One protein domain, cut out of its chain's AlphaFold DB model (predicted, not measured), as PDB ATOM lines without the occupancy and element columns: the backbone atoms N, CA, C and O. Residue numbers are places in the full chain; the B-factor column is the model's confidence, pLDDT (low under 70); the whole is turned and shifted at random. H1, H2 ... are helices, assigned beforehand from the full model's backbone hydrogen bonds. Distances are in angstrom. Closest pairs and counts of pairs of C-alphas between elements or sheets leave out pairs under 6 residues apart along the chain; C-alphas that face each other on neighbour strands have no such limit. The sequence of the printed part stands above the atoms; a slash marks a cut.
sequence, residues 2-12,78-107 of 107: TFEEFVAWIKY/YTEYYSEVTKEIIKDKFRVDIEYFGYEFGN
ATOM      1  N   THR A   2      42.817  10.654  15.730       93.25
ATOM      2  CA  THR A   2      43.649  10.168  16.837       93.25
ATOM      3  C   THR A   2      43.767  11.236  17.924       93.25
ATOM      4  O   THR A   2      43.340  12.380  17.738       93.25
ATOM      5  N   PHE A   3      44.346  10.875  19.070       91.94
ATOM      6  CA  PHE A   3      44.606  11.844  20.131       91.94
ATOM      7  C   PHE A   3      45.632  12.899  19.692       91.94
ATOM      8  O   PHE A   3      45.448  14.083  19.944       91.94
ATOM      9  N   GLU A   4      46.671  12.499  18.964       93.69
ATOM     10  CA  GLU A   4      47.686  13.403  18.423       93.69
ATOM     11  C   GLU A   4      47.094  14.381  17.406       93.69
ATOM     12  O   GLU A   4      47.392  15.571  17.466       93.69
ATOM     13  N   GLU A   5      46.224  13.907  16.507       93.00
ATOM     14  CA  GLU A   5      45.502  14.765  15.558       93.00
ATOM     15  C   GLU A   5      44.620  15.781  16.296       93.00
ATOM     16  O   GLU A   5      44.584  16.959  15.938       93.00
ATOM     17  N   PHE A   6      43.955  15.341  17.367       92.69
ATOM     18  CA  PHE A   6      43.160  16.213  18.223       92.69
ATOM     19  C   PHE A   6      44.020  17.280  18.920       92.69
ATOM     20  O   PHE A   6      43.676  18.459  18.872       92.69
ATOM     21  N   VAL A   7      45.158  16.908  19.515       92.38
ATOM     22  CA  VAL A   7      46.070  17.862  20.173       92.38
ATOM     23  C   VAL A   7      46.712  18.816  19.159       92.38
ATOM     24  O   VAL A   7      46.865  20.007  19.428       92.38
ATOM     25  N   ALA A   8      47.042  18.348  17.957       90.38
ATOM     26  CA  ALA A   8      47.534  19.224  16.899       90.38
ATOM     27  C   ALA A   8      46.492  20.287  16.512       90.38
ATOM     28  O   ALA A   8      46.848  21.446  16.297       90.38
ATOM     29  N   TRP A   9      45.209  19.918  16.475       89.25
ATOM     30  CA  TRP A   9      44.111  20.851  16.226       89.25
ATOM     31  C   TRP A   9      43.847  21.793  17.411       89.25
ATOM     32  O   TRP A   9      43.678  22.995  17.197       89.25
ATOM     33  N   ILE A  10      43.882  21.295  18.656       84.50
ATOM     34  CA  ILE A  10      43.574  22.090  19.862       84.50
ATOM     35  C   ILE A  10      44.533  23.270  20.053       84.50
ATOM     36  O   ILE A  10      44.171  24.315  20.597       84.50
ATOM     37  N   LYS A  11      45.761  23.145  19.533       76.50
ATOM     38  CA  LYS A  11      46.722  24.249  19.465       76.50
ATOM     39  C   LYS A  11      46.104  25.489  18.808       76.50
ATOM     40  O   LYS A  11      46.277  26.600  19.310       76.50
ATOM     41  N   TYR A  12      45.347  25.286  17.732       77.88
ATOM     42  CA  TYR A  12      44.746  26.340  16.914       77.88
ATOM     43  C   TYR A  12      43.285  26.626  17.256       77.88
ATOM     44  O   TYR A  12      42.732  27.597  16.745       77.88
ATOM     45  N   TYR A  78      45.628   8.516  31.706       91.81
ATOM     46  CA  TYR A  78      45.624   9.533  30.637       91.81
ATOM     47  C   TYR A  78      47.021   9.759  30.054       91.81
ATOM     48  O   TYR A  78      47.154  10.065  28.875       91.81
ATOM     49  N   THR A  79      48.054   9.585  30.874       93.81
ATOM     50  CA  THR A  79      49.444   9.804  30.478       93.81
ATOM     51  C   THR A  79      49.879   8.886  29.339       93.81
ATOM     52  O   THR A  79      50.746   9.269  28.564       93.81
ATOM     53  N   GLU A  80      49.254   7.714  29.192       94.25
ATOM     54  CA  GLU A  80      49.557   6.747  28.130       94.25
ATOM     55  C   GLU A  80      49.132   7.220  26.735       94.25
ATOM     56  O   GLU A  80      49.596   6.675  25.736       94.25
ATOM     57  N   TYR A  81      48.247   8.215  26.650       93.19
ATOM     58  CA  TYR A  81      47.840   8.798  25.372       93.19
ATOM     59  C   TYR A  81      48.811   9.886  24.896       93.19
ATOM     60  O   TYR A  81      48.722  10.320  23.755       93.19
ATOM     61  N   TYR A  82      49.725  10.355  25.747       95.06
ATOM     62  CA  TYR A  82      50.582  11.492  25.429       95.06
ATOM     63  C   TYR A  82      51.958  11.059  24.920       95.06
ATOM     64  O   TYR A  82      52.664  10.284  25.562       95.06
ATOM     65  N   SER A  83      52.380  11.663  23.813       95.62
ATOM     66  CA  SER A  83      53.775  11.698  23.374       95.62
ATOM     67  C   SER A  83      54.463  12.952  23.914       95.62
ATOM     68  O   SER A  83      53.797  13.895  24.338       95.62
ATOM     69  N   GLU A  84      55.794  13.019  23.851       95.50
ATOM     70  CA  GLU A  84      56.533  14.233  24.239       95.50
ATOM     71  C   GLU A  84      56.052  15.478  23.478       95.50
ATOM     72  O   GLU A  84      55.874  16.541  24.064       95.50
ATOM     73  N   VAL A  85      55.726  15.333  22.189       95.00
ATOM     74  CA  VAL A  85      55.211  16.442  21.374       95.00
ATOM     75  C   VAL A  85      53.839  16.907  21.865       95.00
ATOM     76  O   VAL A  85      53.594  18.110  21.950       95.00
ATOM     77  N   THR A  86      52.930  15.984  22.200       95.56
ATOM     78  CA  THR A  86      51.595  16.380  22.675       95.56
ATOM     79  C   THR A  86      51.634  16.969  24.081       95.56
ATOM     80  O   THR A  86      50.851  17.877  24.359       95.56
ATOM     81  N   LYS A  87      52.563  16.529  24.945       95.19
ATOM     82  CA  LYS A  87      52.789  17.136  26.268       95.19
ATOM     83  C   LYS A  87      53.166  18.605  26.152       95.19
ATOM     84  O   LYS A  87      52.523  19.426  26.793       95.19
ATOM     85  N   GLU A  88      54.144  18.938  25.311       94.88
ATOM     86  CA  GLU A  88      54.592  20.327  25.142       94.88
ATOM     87  C   GLU A  88      53.478  21.221  24.581       94.88
ATOM     88  O   GLU A  88      53.239  22.306  25.100       94.88
ATOM     89  N   ILE A  89      52.706  20.739  23.596       93.44
ATOM     90  CA  ILE A  89      51.570  21.503  23.051       93.44
ATOM     91  C   ILE A  89      50.533  21.817  24.139       93.44
ATOM     92  O   ILE A  89      50.049  22.947  24.221       93.44
ATOM     93  N   ILE A  90      50.176  20.828  24.961       92.69
ATOM     94  CA  ILE A  90      49.182  20.996  26.029       92.69
ATOM     95  C   ILE A  90      49.728  21.878  27.153       92.69
ATOM     96  O   ILE A  90      49.019  22.771  27.613       92.69
ATOM     97  N   LYS A  91      50.992  21.688  27.538       92.94
ATOM     98  CA  LYS A  91      51.681  22.512  28.533       92.94
ATOM     99  C   LYS A  91      51.706  23.982  28.126       92.94
ATOM    100  O   LYS A  91      51.381  24.832  28.943       92.94
ATOM    101  N   ASP A  92      52.028  24.279  26.868       91.38
ATOM    102  CA  ASP A  92      52.044  25.653  26.363       91.38
ATOM    103  C   ASP A  92      50.637  26.254  26.287       91.38
ATOM    104  O   ASP A  92      50.432  27.411  26.661       91.38
ATOM    105  N   LYS A  93      49.655  25.477  25.812       89.00
ATOM    106  CA  LYS A  93      48.271  25.943  25.628       89.00
ATOM    107  C   LYS A  93      47.576  26.245  26.956       89.00
ATOM    108  O   LYS A  93      46.882  27.252  27.039       89.00
ATOM    109  N   PHE A  94      47.767  25.394  27.963       90.69
ATOM    110  CA  PHE A  94      47.092  25.465  29.265       90.69
ATOM    111  C   PHE A  94      48.034  25.887  30.401       90.69
ATOM    112  O   PHE A  94      47.771  25.607  31.568       90.69
ATOM    113  N   ARG A  95      49.138  26.571  30.070       92.56
ATOM    114  CA  ARG A  95      50.172  26.979  31.031       92.56
ATOM    115  C   ARG A  95      49.601  27.711  32.245       92.56
ATOM    116  O   ARG A  95      50.007  27.421  33.360       92.56
ATOM    117  N   VAL A  96      48.653  28.626  32.026       91.81
ATOM    118  CA  VAL A  96      48.047  29.435  33.096       91.81
ATOM    119  C   VAL A  96      47.323  28.554  34.112       91.81
ATOM    120  O   VAL A  96      47.584  28.680  35.304       91.81
ATOM    121  N   ASP A  97      46.464  27.638  33.656       92.81
ATOM    122  CA  ASP A  97      45.771  26.703  34.550       92.81
ATOM    123  C   ASP A  97      46.759  25.772  35.259       92.81
ATOM    124  O   ASP A  97      46.666  25.572  36.469       92.81
ATOM    125  N   ILE A  98      47.729  25.222  34.522       94.44
ATOM    126  CA  ILE A  98      48.725  24.298  35.076       94.44
ATOM    127  C   ILE A  98      49.527  24.974  36.193       94.44
ATOM    128  O   ILE A  98      49.672  24.399  37.269       94.44
ATOM    129  N   GLU A  99      50.017  26.192  35.962       94.81
ATOM    130  CA  GLU A  99      50.791  26.951  36.945       94.81
ATOM    131  C   GLU A  99      49.926  27.383  38.134       94.81
ATOM    132  O   GLU A  99      50.323  27.185  39.281       94.81
ATOM    133  N   TYR A 100      48.734  27.929  37.878       93.75
ATOM    134  CA  TYR A 100      47.851  28.437  38.927       93.75
ATOM    135  C   TYR A 100      47.373  27.329  39.872       93.75
ATOM    136  O   TYR A 100      47.418  27.476  41.093       93.75
ATOM    137  N   PHE A 101      46.937  26.200  39.312       94.00
ATOM    138  CA  PHE A 101      46.467  25.058  40.090       94.00
ATOM    139  C   PHE A 101      47.601  24.109  40.499       94.00
ATOM    140  O   PHE A 101      47.325  23.102  41.152       94.00
ATOM    141  N   GLY A 102      48.858  24.393  40.149       95.25
ATOM    142  CA  GLY A 102      50.017  23.579  40.525       95.25
ATOM    143  C   GLY A 102      49.939  22.134  40.027       95.25
ATOM    144  O   GLY A 102      50.232  21.209  40.783       95.25
ATOM    145  N   TYR A 103      49.476  21.927  38.793       94.69
ATOM    146  CA  TYR A 103      49.421  20.597  38.191       94.69
ATOM    147  C   TYR A 103      50.795  20.148  37.695       94.69
ATOM    148  O   TYR A 103      51.569  20.921  37.131       94.69
ATOM    149  N   GLU A 104      51.055  18.852  37.829       93.06
ATOM    150  CA  GLU A 104      52.208  18.182  37.235       93.06
ATOM    151  C   GLU A 104      51.721  17.056  36.326       93.06
ATOM    152  O   GLU A 104      50.674  16.450  36.557       93.06
ATOM    153  N   PHE A 105      52.474  16.763  35.268       92.62
ATOM    154  CA  PHE A 105      52.077  15.717  34.338       92.62
ATOM    155  C   PHE A 105      52.105  14.342  35.021       92.62
ATOM    156  O   PHE A 105      53.163  13.858  35.417       92.62
ATOM    157  N   GLY A 106      50.947  13.693  35.097       88.50
ATOM    158  CA  GLY A 106      50.762  12.392  35.738       88.50
ATOM    159  C   GLY A 106      50.390  12.438  37.219       88.50
ATOM    160  O   GLY A 106      50.139  11.364  37.766       88.50
ATOM    161  N   ASN A 107      50.335  13.628  37.829       80.44
ATOM    162  CA  ASN A 107      49.671  13.832  39.120       80.44
ATOM    163  C   ASN A 107      48.146  13.779  38.970       80.44
ATOM    164  O   ASN A 107      47.652  13.990  37.831       80.44
TER     165      ASN A 107
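What this domain is: This is residues 2 to 12 and 78 to 107 of the 107 residues of the protein "Sulfotransferase family protein" of Symploca sp. SIO2E9 (UniProt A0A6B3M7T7). Two helices, H1 and H3, lie side by side and run the same way; beyond H3 the backbone turns a corner into H4, and an end stretch without a named element, residues 101 to 107, folds back from there. H2, H3, H4 and this end stretch trace a flat, open U, with H1 along the outside of H3 and the short H2 at one end of the U. The printed part has 41 residues, with four named helices in the order H1, H2, H3, H4 and no named strand; the class is all helix. It is compact, with a radius of gyration of the C-alphas of 10.3 A, and flat, spanning 28 by 23 by 12 A.

Where its parts are: H1 is residues 3 to 10, 10.3 A long, from C-alpha 3 at (44.606, 11.844, 20.131). After the cut comes H2, residues 78 to 81. H3, residues 84 to 93, is the longest helix at 14.4 A. H4 is residues 95 to 100, 8.4 A long, with C-alpha 100 at (47.851, 28.437, 38.927).

How they stand to each other: H1 and H3 touch, with the closest C-alphas, those of Val 7 and Thr 86, 6.2 A apart. Their tilt is shallow, 28 degrees, the same way. H1 and H2 are close but not clearly touching; their closest C-alphas, Phe 3 and Tyr 81, are 6.9 A apart. H3 and H4 are also close but not clearly touching, at 7.4 A between the closest C-alphas, Lys 91 and Ile 98. They run the same way at a steep tilt of 68 degrees, only just short of about perpendicular. H4 is apart from H1 and H2, and H2 is apart from H3. In H1, H3 and H4 every O i to N i+4 pair is within hydrogen-bond range; H2 is too short for such a pair.

The domain as a whole: The C-alphas farthest apart, Thr 2 and Tyr 100, are 29.0 A apart. Residues 13 to 77 are not printed, and C-alphas 12 and 78 are 21.7 A apart across this cut. The links H2 to H3 and H3 to H4 are tight. The mean pLDDT of the printed part is 91.8, and no printed residue is under 70.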